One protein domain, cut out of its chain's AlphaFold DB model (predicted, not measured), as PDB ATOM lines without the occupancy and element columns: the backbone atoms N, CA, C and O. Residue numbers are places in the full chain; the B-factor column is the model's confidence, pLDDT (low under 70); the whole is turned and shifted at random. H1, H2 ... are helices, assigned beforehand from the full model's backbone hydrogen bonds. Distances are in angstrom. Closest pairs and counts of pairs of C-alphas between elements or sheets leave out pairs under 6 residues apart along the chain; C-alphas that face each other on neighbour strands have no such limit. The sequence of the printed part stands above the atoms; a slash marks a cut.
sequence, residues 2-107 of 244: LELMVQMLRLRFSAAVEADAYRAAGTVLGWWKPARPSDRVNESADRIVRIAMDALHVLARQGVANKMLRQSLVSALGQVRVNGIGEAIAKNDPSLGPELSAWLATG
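Overview. This is residues 2 to 107 of the 244 residues of an uncharacterized protein of Mesorhizobium sp. M2A.F.Ca.ET.046.02.1.1 (UniProt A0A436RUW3). A long helix, H4, runs through the middle of an elongated helical body, with H1 and H5 side by side with it, H3 packed on H5, and the helical hairpin of H6 and H7 packed toward its later part, H6 crossing it steeply. H1, H3, H4 and H5 form an up-and-down bundle, each running against the one before it in the chain, and short H2 packs on H4 next to H1. The printed part has 106 residues with seven named helices, H1 to H7 in order, and no named strand; the class is all helix. The whole is compact, with a radius of gyration of the C-alphas of 13.3 A, and spans 40 by 25 by 21 A.

Arrangement. H4, residues 39 to 61, is the hub and touches five other helices. With residues 41 to 51 alone it touches H1, residues 2 to 11, closest at the C-alphas of Val 6 and Ile 48, 5.7 A apart, at a shallow tilt of 27 degrees, the same way. With residues 51 to 56 alone it touches H2, residues 13 to 17, closest at the C-alphas of Ala 16 and Ala 52, 5.7 A. H4 and H5, residues 67 to 77, form a hairpin, closest at the C-alphas of Ala 45 and Leu 77, 7.0 A, at a shallow tilt of 8 degrees, opposite ways. H3, residues 19 to 30, touches H5 at 14 degrees, a shallow tilt, the same way, with the C-alphas of Gly 26 and Ala 76 closest at 3.9 A. H3 and H4 are close but not clearly touching, with the C-alphas of Ala 25 and Ala 45 closest at 7.8 A. H6, residues 79 to 92, touches H4 at a steep tilt of 50 degrees, closest at the C-alphas of Met 53 and Gly 86, 6.4 A. H6 forms a hairpin with H7, residues 98 to 106, closest at the C-alphas of Glu 87 and Ala 105, 4.0 A. H1 and H5 are apart. Every O i to N i+4 pair is within hydrogen-bond range in H1, H2, H4, H5, H6 and H7, and 5 of 8 are in H3.

Along the chain. H4 is 32.6 A long, from C-alpha 39 at (129.505, 135.290, 171.255) to C-alpha 61 at (133.376, 167.641, 172.248). H6 is 20.0 A long and H3 17.3 A. H1 begins at C-alpha 2, (140.246, 140.914, 175.144), and H7 ends at C-alpha 106, (130.323, 157.665, 159.400).

Size, cuts and confidence. The two C-alphas farthest apart are those of Pro 34 and Ser 95, 41.5 A. The printed part has no cut. The link from H3 to H4 is short, with 8 residues, and the other links are tight. The mean pLDDT of the printed part is 84.2, and no printed residue is under 70.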
ATOM      1  N   LEU A   2     141.107 139.745 175.419       77.19
ATOM      2  CA  LEU A   2     140.246 140.914 175.144       77.19
ATOM      3  C   LEU A   2     139.589 141.507 176.406       77.19
ATOM      4  O   LEU A   2     139.556 142.718 176.552       77.19
ATOM      5  N   GLU A   3     139.164 140.680 177.364       81.25
ATOM      6  CA  GLU A   3     138.641 141.162 178.660       81.25
ATOM      7  C   GLU A   3     139.673 141.961 179.479       81.25
ATOM      8  O   GLU A   3     139.340 142.969 180.098       81.25
ATOM      9  N   LEU A   4     140.955 141.580 179.429       81.25
ATOM     10  CA  LEU A   4     142.024 142.351 180.077       81.25
ATOM     11  C   LEU A   4     142.244 143.691 179.367       81.25
ATOM     12  O   LEU A   4     142.491 144.700 180.022       81.25
ATOM     13  N   MET A   5     142.097 143.725 178.037       79.12
ATOM     14  CA  MET A   5     142.126 144.977 177.278       79.12
ATOM     15  C   MET A   5     140.940 145.876 177.641       79.12
ATOM     16  O   MET A   5     141.140 147.063 177.863       79.12
ATOM     17  N   VAL A   6     139.729 145.326 177.787       81.62
ATOM     18  CA  VAL A   6     138.552 146.079 178.263       81.62
ATOM     19  C   VAL A   6     138.830 146.718 179.626       81.62
ATOM     20  O   VAL A   6     138.544 147.899 179.816       81.62
ATOM     21  N   GLN A   7     139.411 145.970 180.566       82.38
ATOM     22  CA  GLN A   7     139.769 146.499 181.886       82.38
ATOM     23  C   GLN A   7     140.839 147.597 181.798       82.38
ATOM     24  O   GLN A   7     140.679 148.654 182.407       82.38
ATOM     25  N   MET A   8     141.890 147.389 181.001       81.25
ATOM     26  CA  MET A   8     142.973 148.361 180.820       81.25
ATOM     27  C   MET A   8     142.481 149.672 180.187       81.25
ATOM     28  O   MET A   8     142.802 150.748 180.690       81.25
ATOM     29  N   LEU A   9     141.664 149.583 179.133       79.69
ATOM     30  CA  LEU A   9     141.093 150.740 178.437       79.69
ATOM     31  C   LEU A   9     140.126 151.527 179.335       79.69
ATOM     32  O   LEU A   9     140.083 152.750 179.261       79.69
ATOM     33  N   ARG A  10     139.388 150.849 180.228       78.56
ATOM     34  CA  ARG A  10     138.530 151.511 181.228       78.56
ATOM     35  C   ARG A  10     139.321 152.251 182.304       78.56
ATOM     36  O   ARG A  10     138.889 153.306 182.749       78.56
ATOM     37  N   LEU A  11     140.445 151.689 182.745       81.88
ATOM     38  CA  LEU A  11     141.251 152.247 183.835       81.88
ATOM     39  C   LEU A  11     142.118 153.432 183.390       81.88
ATOM     40  O   LEU A  11     142.473 154.273 184.213       81.88
ATOM     41  N   ARG A  12     142.492 153.495 182.107       83.69
ATOM     42  CA  ARG A  12     143.413 154.507 181.579       83.69
ATOM     43  C   ARG A  12     142.879 155.135 180.300       83.69
ATOM     44  O   ARG A  12     143.056 154.591 179.214       83.69
ATOM     45  N   PHE A  13     142.341 156.347 180.423       75.50
ATOM     46  CA  PHE A  13     141.906 157.148 179.275       75.50
ATOM     47  C   PHE A  13     143.028 157.356 178.241       75.50
ATOM     48  O   PHE A  13     142.779 157.291 177.043       75.50
ATOM     49  N   SER A  14     144.284 157.506 178.683       75.88
ATOM     50  CA  SER A  14     145.442 157.623 177.784       75.88
ATOM     51  C   SER A  14     145.613 156.404 176.870       75.88
ATOM     52  O   SER A  14     145.924 156.564 175.697       75.88
ATOM     53  N   ALA A  15     145.344 155.198 177.381       75.25
ATOM     54  CA  ALA A  15     145.384 153.967 176.593       75.25
ATOM     55  C   ALA A  15     144.179 153.857 175.643       75.25
ATOM     56  O   ALA A  15     144.286 153.262 174.577       75.25
ATOM     57  N   ALA A  16     143.038 154.458 176.002       77.62
ATOM     58  CA  ALA A  16     141.849 154.486 175.154       77.62
ATOM     59  C   ALA A  16     141.996 155.402 173.926       77.62
ATOM     60  O   ALA A  16     141.316 155.187 172.921       77.62
ATOM     61  N   VAL A  17     142.892 156.388 173.979       81.44
ATOM     62  CA  VAL A  17     143.153 157.318 172.867       81.44
ATOM     63  C   VAL A  17     144.289 156.832 171.950       81.44
ATOM     64  O   VAL A  17     144.434 157.308 170.823       81.44
ATOM     65  N   GLU A  18     145.076 155.850 172.391       86.06
ATOM     66  CA  GLU A  18     146.222 155.330 171.647       86.06
ATOM     67  C   GLU A  18     145.787 154.339 170.557       86.06
ATOM     68  O   GLU A  18     145.225 153.276 170.821       86.06
ATOM     69  N   ALA A  19     146.057 154.682 169.296       84.31
ATOM     70  CA  ALA A  19     145.633 153.898 168.137       84.31
ATOM     71  C   ALA A  19     146.232 152.474 168.115       84.31
ATOM     72  O   ALA A  19     145.565 151.521 167.697       84.31
ATOM     73  N   ASP A  20     147.465 152.317 168.602       82.62
ATOM     74  CA  ASP A  20     148.185 151.041 168.606       82.62
ATOM     75  C   ASP A  20     147.578 150.006 169.562       82.62
ATOM     76  O   ASP A  20     147.610 148.807 169.268       82.62
ATOM     77  N   ALA A  21     146.918 150.446 170.639       81.81
ATOM     78  CA  ALA A  21     146.242 149.554 171.581       81.81
ATOM     79  C   ALA A  21     145.154 148.702 170.895       81.81
ATOM     80  O   ALA A  21     144.945 147.541 171.247       81.81
ATOM     81  N   TYR A  22     144.500 149.237 169.862       84.88
ATOM     82  CA  TYR A  22     143.423 148.550 169.145       84.88
ATOM     83  C   TYR A  22     143.924 147.585 168.073       84.88
ATOM     84  O   TYR A  22     143.224 146.626 167.739       84.88
ATOM     85  N   ARG A  23     145.159 147.761 167.586       83.19
ATOM     86  CA  ARG A  23     145.781 146.812 166.652       83.19
ATOM     87  C   ARG A  23     145.931 145.434 167.290       83.19
ATOM     88  O   ARG A  23     145.596 144.437 166.655       83.19
ATOM     89  N   ALA A  24     146.309 145.385 168.570       83.31
ATOM     90  CA  ALA A  24     146.391 144.141 169.335       83.31
ATOM     91  C   ALA A  24     145.033 143.413 169.425       83.31
ATOM     92  O   ALA A  24     144.977 142.192 169.271       83.31
ATOM     93  N   ALA A  25     143.926 144.150 169.593       82.62
ATOM     94  CA  ALA A  25     142.582 143.562 169.594       82.62
ATOM     95  C   ALA A  25     142.234 142.950 168.226       82.62
ATOM     96  O   ALA A  25     141.684 141.849 168.161       82.62
ATOM     97  N   GLY A  26     142.616 143.629 167.139       83.69
ATOM     98  CA  GLY A  26     142.466 143.129 165.773       83.69
ATOM     99  C   GLY A  26     143.266 141.852 165.511       83.69
ATOM    100  O   GLY A  26     142.742 140.918 164.906       83.69
ATOM    101  N   THR A  27     144.500 141.757 166.019       85.25
ATOM    102  CA  THR A  27     145.329 140.544 165.912       85.25
ATOM    103  C   THR A  27     144.668 139.344 166.592       85.25
ATOM    104  O   THR A  27     144.572 138.276 165.989       85.25
ATOM    105  N   VAL A  28     144.152 139.526 167.811       83.19
ATOM    106  CA  VAL A  28     143.485 138.458 168.579       83.19
ATOM    107  C   VAL A  28     142.191 137.998 167.904       83.19
ATOM    108  O   VAL A  28     141.892 136.804 167.876       83.19
ATOM    109  N   LEU A  29     141.421 138.920 167.323       82.44
ATOM    110  CA  LEU A  29     140.233 138.576 166.535       82.44
ATOM    111  C   LEU A  29     140.591 137.914 165.200       82.44
ATOM    112  O   LEU A  29     139.844 137.066 164.714       82.44
ATOM    113  N   GLY A  30     141.747 138.255 164.630       83.06
ATOM    114  CA  GLY A  30     142.284 137.647 163.417       83.06
ATOM    115  C   GLY A  30     142.521 136.141 163.540       83.06
ATOM    116  O   GLY A  30     142.338 135.434 162.552       83.06
ATOM    117  N   TRP A  31     142.825 135.638 164.741       85.12
ATOM    118  CA  TRP A  31     143.022 134.204 165.012       85.12
ATOM    119  C   TRP A  31     141.782 133.345 164.774       85.12
ATOM    120  O   TRP A  31     141.892 132.131 164.642       85.12
ATOM    121  N   TRP A  32     140.604 133.964 164.709       81.12
ATOM    122  CA  TRP A  32     139.363 133.252 164.447       81.12
ATOM    123  C   TRP A  32     139.060 133.108 162.959       81.12
ATOM    124  O   TRP A  32     138.203 132.306 162.627       81.12
ATOM    125  N   LYS A  33     139.751 133.803 162.045       79.44
ATOM    126  CA  LYS A  33     139.493 133.667 160.600       79.44
ATOM    127  C   LYS A  33     139.985 132.303 160.083       79.44
ATOM    128  O   LYS A  33     141.115 131.933 160.390       79.44
ATOM    129  N   PRO A  34     139.201 131.573 159.260       74.81
ATOM    130  CA  PRO A  34     137.923 131.956 158.638       74.81
ATOM    131  C   PRO A  34     136.663 131.629 159.467       74.81
ATOM    132  O   PRO A  34     135.555 131.934 159.028       74.81
ATOM    133  N   ALA A  35     136.804 131.006 160.636       79.44
ATOM    134  CA  ALA A  35     135.695 130.734 161.545       79.44
ATOM    135  C   ALA A  35     135.097 132.024 162.154       79.44
ATOM    136  O   ALA A  35     135.639 133.129 162.060       79.44
ATOM    137  N   ARG A  36     133.922 131.895 162.778       81.00
ATOM    138  CA  ARG A  36     133.295 132.998 163.516       81.00
ATOM    139  C   ARG A  36     133.742 132.947 164.981       81.00
ATOM    140  O   ARG A  36     133.701 131.865 165.566       81.00
ATOM    141  N   PRO A  37     134.143 134.080 165.589       82.94
ATOM    142  CA  PRO A  37     134.398 134.128 167.024       82.94
ATOM    143  C   PRO A  37     133.141 133.763 167.816       82.94
ATOM    144  O   PRO A  37     132.030 134.080 167.391       82.94
ATOM    145  N   SER A  38     133.327 133.150 168.987       87.56
ATOM    146  CA  SER A  38     132.232 132.915 169.941       87.56
ATOM    147  C   SER A  38     131.548 134.217 170.380       87.56
ATOM    148  O   SER A  38     132.166 135.287 170.374       87.56
ATOM    149  N   ASP A  39     130.300 134.125 170.842       86.25
ATOM    150  CA  ASP A  39     129.505 135.290 171.255       86.25
ATOM    151  C   ASP A  39     130.192 136.115 172.352       86.25
ATOM    152  O   ASP A  39     130.279 137.334 172.244       86.25
ATOM    153  N   ARG A  40     130.830 135.459 173.331       85.62
ATOM    154  CA  ARG A  40     131.606 136.135 174.391       85.62
ATOM    155  C   ARG A  40     132.750 137.000 173.846       85.62
ATOM    156  O   ARG A  40     133.060 138.058 174.395       85.62
ATOM    157  N   VAL A  41     133.396 136.550 172.771       84.50
ATOM    158  CA  VAL A  41     134.481 137.289 172.109       84.50
ATOM    159  C   VAL A  41     133.920 138.486 171.341       84.50
ATOM    160  O   VAL A  41     134.520 139.560 171.373       84.50
ATOM    161  N   ASN A  42     132.754 138.331 170.708       84.94
ATOM    162  CA  ASN A  42     132.057 139.435 170.050       84.94
ATOM    163  C   ASN A  42     131.588 140.493 171.054       84.94
ATOM    164  O   ASN A  42     131.860 141.670 170.843       84.94
ATOM    165  N   GLU A  43     131.008 140.091 172.184       87.12
ATOM    166  CA  GLU A  43     130.627 141.015 173.258       87.12
ATOM    167  C   GLU A  43     131.830 141.796 173.800       87.12
ATOM    168  O   GLU A  43     131.745 143.003 174.033       87.12
ATOM    169  N   SER A  44     132.972 141.124 173.983       85.44
ATOM    170  CA  SER A  44     134.212 141.783 174.404       85.44
ATOM    171  C   SER A  44     134.676 142.810 173.370       85.44
ATOM    172  O   SER A  44     135.073 143.917 173.733       85.44
ATOM    173  N   ALA A  45     134.601 142.472 172.081       86.00
ATOM    174  CA  ALA A  45     134.949 143.381 170.994       86.00
ATOM    175  C   ALA A  45     134.021 144.608 170.957       86.00
ATOM    176  O   ALA A  45     134.508 145.730 170.842       86.00
ATOM    177  N   ASP A  46     132.713 144.421 171.132       87.44
ATOM    178  CA  ASP A  46     131.741 145.520 171.160       87.44
ATOM    179  C   ASP A  46     131.972 146.456 172.355       87.44
ATOM    180  O   ASP A  46     131.867 147.678 172.223       87.44
ATOM    181  N   ARG A  47     132.362 145.910 173.517       87.88
ATOM    182  CA  ARG A  47     132.768 146.714 174.683       87.88
ATOM    183  C   ARG A  47     134.018 147.546 174.394       87.88
ATOM    184  O   ARG A  47     134.052 148.708 174.787       87.88
ATOM    185  N   ILE A  48     135.013 146.979 173.706       88.19
ATOM    186  CA  ILE A  48     136.224 147.707 173.289       88.19
ATOM    187  C   ILE A  48     135.854 148.851 172.340       88.19
ATOM    188  O   ILE A  48     136.290 149.978 172.569       88.19
ATOM    189  N   VAL A  49     135.019 148.593 171.320       90.00
ATOM    190  CA  VAL A  49     134.557 149.646 170.398       90.00
ATOM    191  C   VAL A  49     133.835 150.743 171.168       90.00
ATOM    192  O   VAL A  49     134.113 151.912 170.933       90.00
ATOM    193  N   ARG A  50     132.946 150.397 172.106       90.88
ATOM    194  CA  ARG A  50     132.210 151.393 172.893       90.88
ATOM    195  C   ARG A  50     133.146 152.302 173.686       90.88
ATOM    196  O   ARG A  50     133.053 153.508 173.534       90.88
ATOM    197  N   ILE A  51     134.104 151.738 174.425       90.31
ATOM    198  CA  ILE A  51     135.083 152.527 175.196       90.31
ATOM    199  C   ILE A  51     135.894 153.457 174.281       90.31
ATOM    200  O   ILE A  51     136.111 154.624 174.603       90.31
ATOM    201  N   ALA A  52     136.325 152.955 173.124       89.19
ATOM    202  CA  ALA A  52     137.095 153.740 172.167       89.19
ATOM    203  C   ALA A  52     136.270 154.863 171.524       89.19
ATOM    204  O   ALA A  52     136.766 155.965 171.297       89.19
ATOM    205  N   MET A  53     135.001 154.583 171.232       91.31
ATOM    206  CA  MET A  53     134.065 155.551 170.677       91.31
ATOM    207  C   MET A  53     133.657 156.608 171.706       91.31
ATOM    208  O   MET A  53     133.529 157.769 171.332       91.31
ATOM    209  N   ASP A  54     133.549 156.248 172.986       89.75
ATOM    210  CA  ASP A  54     133.357 157.198 174.087       89.75
ATOM    211  C   ASP A  54     134.581 158.124 174.218       89.75
ATOM    212  O   ASP A  54     134.443 159.337 174.371       89.75
ATOM    213  N   ALA A  55     135.800 157.592 174.072       88.62
ATOM    214  CA  ALA A  55     137.013 158.411 174.044       88.62
ATOM    215  C   ALA A  55     137.053 159.356 172.825       88.62
ATOM    216  O   ALA A  55     137.372 160.538 172.966       88.62
ATOM    217  N   LEU A  56     136.674 158.865 171.638       90.38
ATOM    218  CA  LEU A  56     136.518 159.692 170.435       90.38
ATOM    219  C   LEU A  56     135.447 160.772 170.606       90.38
ATOM    220  O   LEU A  56     135.613 161.876 170.095       90.38
ATOM    221  N   HIS A  57     134.371 160.479 171.330       92.00
ATOM    222  CA  HIS A  57     133.312 161.435 171.632       92.00
ATOM    223  C   HIS A  57     133.802 162.558 172.547       92.00
ATOM    224  O   HIS A  57     133.557 163.726 172.254       92.00
ATOM    225  N   VAL A  58     134.571 162.236 173.591       89.69
ATOM    226  CA  VAL A  58     135.211 163.247 174.453       89.69
ATOM    227  C   VAL A  58     136.112 164.176 173.635       89.69
ATOM    228  O   VAL A  58     136.032 165.394 173.796       89.69
ATOM    229  N   LEU A  59     136.918 163.630 172.719       86.19
ATOM    230  CA  LEU A  59     137.756 164.430 171.816       86.19
ATOM    231  C   LEU A  59     136.920 165.277 170.844       86.19
ATOM    232  O   LEU A  59     137.226 166.449 170.626       86.19
ATOM    233  N   ALA A  60     135.826 164.728 170.315       87.00
ATOM    234  CA  ALA A  60     134.916 165.456 169.437       87.00
ATOM    235  C   ALA A  60     134.236 166.635 170.157       87.00
ATOM    236  O   ALA A  60     134.098 167.704 169.569       87.00
ATOM    237  N   ARG A  61     133.892 166.510 171.447       86.44
ATOM    238  CA  ARG A  61     133.376 167.641 172.248       86.44
ATOM    239  C   ARG A  61     134.403 168.758 172.446       86.44
ATOM    240  O   ARG A  61     134.019 169.895 172.692       86.44
ATOM    241  N   GLN A  62     135.692 168.447 172.319       85.94
ATOM    242  CA  GLN A  62     136.790 169.418 172.333       85.94
ATOM    243  C   GLN A  62     137.120 169.962 170.932       85.94
ATOM    244  O   GLN A  62     138.083 170.708 170.777       85.94
ATOM    245  N   GLY A  63     136.352 169.584 169.905       81.00
ATOM    246  CA  GLY A  63     136.565 170.015 168.525       81.00
ATOM    247  C   GLY A  63     137.612 169.204 167.754       81.00
ATOM    248  O   GLY A  63     137.978 169.591 166.648       81.00
ATOM    249  N   VAL A  64     138.112 168.089 168.301       86.00
ATOM    250  CA  VAL A  64     139.216 167.324 167.701       86.00
ATOM    251  C   VAL A  64     138.720 166.020 167.076       86.00
ATOM    252  O   VAL A  64     138.256 165.109 167.762       86.00
ATOM    253  N   ALA A  65     138.906 165.882 165.761       87.00
ATOM    254  CA  ALA A  65     138.633 164.655 165.016       87.00
ATOM    255  C   ALA A  65     139.886 163.760 164.918       87.00
ATOM    256  O   ALA A  65     140.713 163.902 164.013       87.00
ATOM    257  N   ASN A  66     140.046 162.794 165.830       86.12
ATOM    258  CA  ASN A  66     141.168 161.845 165.786       86.12
ATOM    259  C   ASN A  66     140.955 160.739 164.727       86.12
ATOM    260  O   ASN A  66     140.454 159.645 165.007       86.12
ATOM    261  N   LYS A  67     141.347 161.040 163.482       87.56
ATOM    262  CA  LYS A  67     141.212 160.147 162.314       87.56
ATOM    263  C   LYS A  67     141.988 158.837 162.472       87.56
ATOM    264  O   LYS A  67     141.466 157.782 162.113       87.56
ATOM    265  N   MET A  68     143.199 158.892 163.027       84.25
ATOM    266  CA  MET A  68     144.071 157.721 163.177       84.25
ATOM    267  C   MET A  68     143.481 156.679 164.129       84.25
ATOM    268  O   MET A  68     143.481 155.484 163.821       84.25
ATOM    269  N   LEU A  69     142.927 157.130 165.257       86.88
ATOM    270  CA  LEU A  69     142.256 156.259 166.217       86.88
ATOM    271  C   LEU A  69     141.038 155.582 165.579       86.88
ATOM    272  O   LEU A  69     140.918 154.358 165.615       86.88
ATOM    273  N   ARG A  70     140.178 156.353 164.901       87.00
ATOM    274  CA  ARG A  70     138.999 155.800 164.223       87.00
ATOM    275  C   ARG A  70     139.369 154.792 163.127       87.00
ATOM    276  O   ARG A  70     138.759 153.729 163.051       87.00
ATOM    277  N   GLN A  71     140.366 155.089 162.296       88.31
ATOM    278  CA  GLN A  71     140.844 154.167 161.255       88.31
ATOM    279  C   GLN A  71     141.413 152.871 161.849       88.31
ATOM    280  O   GLN A  71     141.186 151.780 161.320       88.31
ATOM    281  N   SER A  72     142.111 152.972 162.980       87.19
ATOM    282  CA  SER A  72     142.636 151.809 163.700       87.19
ATOM    283  C   SER A  72     141.513 150.939 164.278       87.19
ATOM    284  O   SER A  72     141.577 149.719 164.181       87.19
ATOM    285  N   LEU A  73     140.422 151.540 164.765       88.19
ATOM    286  CA  LEU A  73     139.220 150.801 165.173       88.19
ATOM    287  C   LEU A  73     138.533 150.108 163.994       88.19
ATOM    288  O   LEU A  73     138.168 148.939 164.093       88.19
ATOM    289  N   VAL A  74     138.373 150.806 162.868       89.81
ATOM    290  CA  VAL A  74     137.753 150.247 161.658       89.81
ATOM    291  C   VAL A  74     138.552 149.054 161.136       89.81
ATOM    292  O   VAL A  74     137.966 148.023 160.808       89.81
ATOM    293  N   SER A  75     139.876 149.182 161.070       86.12
ATOM    294  CA  SER A  75     140.760 148.114 160.590       86.12
ATOM    295  C   SER A  75     140.813 146.915 161.541       86.12
ATOM    296  O   SER A  75     140.836 145.777 161.074       86.12
ATOM    297  N   ALA A  76     140.780 147.146 162.856       86.31
ATOM    298  CA  ALA A  76     140.860 146.084 163.856       86.31
ATOM    299  C   ALA A  76     139.518 145.376 164.121       86.31
ATOM    300  O   ALA A  76     139.487 144.160 164.299       86.31
ATOM    301  N   LEU A  77     138.416 146.129 164.179       85.50
ATOM    302  CA  LEU A  77     137.122 145.676 164.713       85.50
ATOM    303  C   LEU A  77     135.986 145.733 163.679       85.50
ATOM    304  O   LEU A  77     134.907 145.189 163.917       85.50
ATOM    305  N   GLY A  78     136.240 146.326 162.510       85.44
ATOM    306  CA  GLY A  78     135.329 146.363 161.371       85.44
ATOM    307  C   GLY A  78     134.463 147.624 161.305       85.44
ATOM    308  O   GLY A  78     133.927 148.106 162.304       85.44
ATOM    309  N   GLN A  79     134.265 148.127 160.083       86.38
ATOM    310  CA  GLN A  79     133.531 149.367 159.800       86.38
ATOM    311  C   GLN A  79     132.094 149.369 160.345       86.38
ATOM    312  O   GLN A  79     131.643 150.379 160.879       86.38
ATOM    313  N   VAL A  80     131.374 148.251 160.206       85.62
ATOM    314  CA  VAL A  80     129.948 148.158 160.565       85.62
ATOM    315  C   VAL A  80     129.737 148.405 162.059       85.62
ATOM    316  O   VAL A  80     128.878 149.199 162.432       85.62
ATOM    317  N   ARG A  81     130.563 147.784 162.913       87.38
ATOM    318  CA  ARG A  81     130.476 147.937 164.375       87.38
ATOM    319  C   ARG A  81     130.811 149.359 164.814       87.38
ATOM    320  O   ARG A  81     130.076 149.949 165.602       87.38
ATOM    321  N   VAL A  82     131.889 149.918 164.264       88.94
ATOM    322  CA  VAL A  82     132.346 151.279 164.586       88.94
ATOM    323  C   VAL A  82     131.304 152.323 164.181       88.94
ATOM    324  O   VAL A  82     130.991 153.208 164.974       88.94
ATOM    325  N   ASN A  83     130.721 152.204 162.986       90.12
ATOM    326  CA  ASN A  83     129.699 153.144 162.525       90.12
ATOM    327  C   ASN A  83     128.395 153.022 163.315       90.12
ATOM    328  O   ASN A  83     127.839 154.044 163.694       90.12
ATOM    329  N   GLY A  84     127.932 151.804 163.614       87.94
ATOM    330  CA  GLY A  84     126.697 151.616 164.380       87.94
ATOM    331  C   GLY A  84     126.770 152.238 165.778       87.94
ATOM    332  O   GLY A  84     125.844 152.925 166.206       87.94
ATOM    333  N   ILE A  85     127.898 152.060 166.475       88.94
ATOM    334  CA  ILE A  85     128.112 152.670 167.796       88.94
ATOM    335  C   ILE A  85     128.318 154.186 167.672       88.94
ATOM    336  O   ILE A  85     127.757 154.944 168.460       88.94
ATOM    337  N   GLY A  86     129.072 154.645 166.671       88.81
ATOM    338  CA  GLY A  86     129.277 156.071 166.429       88.81
ATOM    339  C   GLY A  86     128.008 156.835 166.082       88.81
ATOM    340  O   GLY A  86     127.821 157.943 166.572       88.81
ATOM    341  N   GLU A  87     127.106 156.239 165.306       88.88
ATOM    342  CA  GLU A  87     125.798 156.818 164.998       88.88
ATOM    343  C   GLU A  87     124.927 156.939 166.254       88.88
ATOM    344  O   GLU A  87     124.289 157.969 166.463       88.88
ATOM    345  N   ALA A  88     124.928 155.916 167.115       87.44
ATOM    346  CA  ALA A  88     124.187 155.951 168.372       87.44
ATOM    347  C   ALA A  88     124.687 157.068 169.302       87.44
ATOM    348  O   ALA A  88     123.880 157.792 169.881       87.44
ATOM    349  N   ILE A  89     126.006 157.245 169.418       87.69
ATOM    350  CA  ILE A  89     126.596 158.313 170.237       87.69
ATOM    351  C   ILE A  89     126.296 159.692 169.634       87.69
ATOM    352  O   ILE A  89     125.846 160.583 170.349       87.69
ATOM    353  N   ALA A  90     126.463 159.851 168.318       86.06
ATOM    354  CA  ALA A  90     126.185 161.099 167.609       86.06
ATOM    355  C   ALA A  90     124.715 161.544 167.726       86.06
ATOM    356  O   ALA A  90     124.442 162.733 167.856       86.06
ATOM    357  N   LYS A  91     123.764 160.596 167.718       83.38
ATOM    358  CA  LYS A  91     122.331 160.870 167.934       83.38
ATOM    359  C   LYS A  91     122.006 161.287 169.369       83.38
ATOM    360  O   LYS A  91     121.079 162.062 169.573       83.38
ATOM    361  N   ASN A  92     122.742 160.762 170.345       85.69
ATOM    362  CA  ASN A  92     122.484 161.001 171.765       85.69
ATOM    363  C   ASN A  92     123.117 162.298 172.294       85.69
ATOM    364  O   ASN A  92     122.780 162.711 173.402       85.69
ATOM    365  N   ASP A  93     124.006 162.944 171.534       80.50
ATOM    366  CA  ASP A  93     124.619 164.218 171.916       80.50
ATOM    367  C   ASP A  93     124.362 165.322 170.869       80.50
ATOM    368  O   ASP A  93     125.155 165.499 169.940       80.50
ATOM    369  N   PRO A  94     123.281 166.112 171.031       75.62
ATOM    370  CA  PRO A  94     122.965 167.223 170.135       75.62
ATOM    371  C   PRO A  94     123.914 168.423 170.289       75.62
ATOM    372  O   PRO A  94     123.802 169.373 169.520       75.62
ATOM    373  N   SER A  95     124.831 168.415 171.270       76.56
ATOM    374  CA  SER A  95     125.803 169.502 171.463       76.56
ATOM    375  C   SER A  95     127.010 169.412 170.523       76.56
ATOM    376  O   SER A  95     127.765 170.376 170.398       76.56
ATOM    377  N   LEU A  96     127.197 168.276 169.843       79.56
ATOM    378  CA  LEU A  96     128.236 168.121 168.831       79.56
ATOM    379  C   LEU A  96     127.891 168.919 167.571       79.56
ATOM    380  O   LEU A  96     126.789 168.817 167.034       79.56
ATOM    381  N   GLY A  97     128.879 169.645 167.043       73.75
ATOM    382  CA  GLY A  97     128.754 170.300 165.743       73.75
ATOM    383  C   GLY A  97     128.372 169.294 164.639       73.75
ATOM    384  O   GLY A  97     128.835 168.147 164.683       73.75
ATOM    385  N   PRO A  98     127.570 169.688 163.631       73.62
ATOM    386  CA  PRO A  98     127.062 168.775 162.597       73.62
ATOM    387  C   PRO A  98     128.160 167.990 161.867       73.62
ATOM    388  O   PRO A  98     127.982 166.818 161.535       73.62
ATOM    389  N   GLU A  99     129.318 168.619 161.659       78.12
ATOM    390  CA  GLU A  99     130.487 168.020 161.010       78.12
ATOM    391  C   GLU A  99     131.110 166.903 161.853       78.12
ATOM    392  O   GLU A  99     131.351 165.804 161.353       78.12
ATOM    393  N   LEU A 100     131.313 167.155 163.149       82.25
ATOM    394  CA  LEU A 100     131.890 166.188 164.082       82.25
ATOM    395  C   LEU A 100     130.903 165.071 164.412       82.25
ATOM    396  O   LEU A 100     131.319 163.922 164.520       82.25
ATOM    397  N   SER A 101     129.608 165.377 164.497       83.50
ATOM    398  CA  SER A 101     128.537 164.387 164.655       83.50
ATOM    399  C   SER A 101     128.493 163.419 163.462       83.50
ATOM    400  O   SER A 101     128.542 162.197 163.633       83.50
ATOM    401  N   ALA A 102     128.526 163.940 162.232       82.56
ATOM    402  CA  ALA A 102     128.545 163.118 161.023       82.56
ATOM    403  C   ALA A 102     129.857 162.339 160.841       82.56
ATOM    404  O   ALA A 102     129.831 161.171 160.427       82.56
ATOM    405  N   TRP A 103     130.996 162.940 161.193       88.12
ATOM    406  CA  TRP A 103     132.283 162.253 161.218       88.12
ATOM    407  C   TRP A 103     132.309 161.137 162.272       88.12
ATOM    408  O   TRP A 103     132.780 160.035 161.989       88.12
ATOM    409  N   LEU A 104     131.739 161.361 163.460       86.38
ATOM    410  CA  LEU A 104     131.629 160.344 164.506       86.38
ATOM    411  C   LEU A 104     130.683 159.202 164.091       86.38
ATOM    412  O   LEU A 104     130.945 158.042 164.408       86.38
ATOM    413  N   ALA A 105     129.636 159.485 163.320       85.06
ATOM    414  CA  ALA A 105     128.727 158.462 162.809       85.06
ATOM    415  C   ALA A 105     129.341 157.643 161.659       85.06
ATOM    416  O   ALA A 105     129.289 156.415 161.659       85.06
ATOM    417  N   THR A 106     129.974 158.301 160.687       80.25
ATOM    418  CA  THR A 106     130.323 157.665 159.400       80.25
ATOM    419  C   THR A 106     131.821 157.514 159.151       80.25
ATOM    420  O   THR A 106     132.233 156.712 158.313       80.25
ATOM    421  N   GLY A 107     132.655 158.262 159.875       74.81
ATOM    422  CA  GLY A 107     134.096 158.376 159.646       74.81
ATOM    423  C   GLY A 107     134.482 159.216 158.442       74.81
ATOM    424  O   GLY A 107     135.672 159.345 158.160       74.81
TER     425      GLY A 107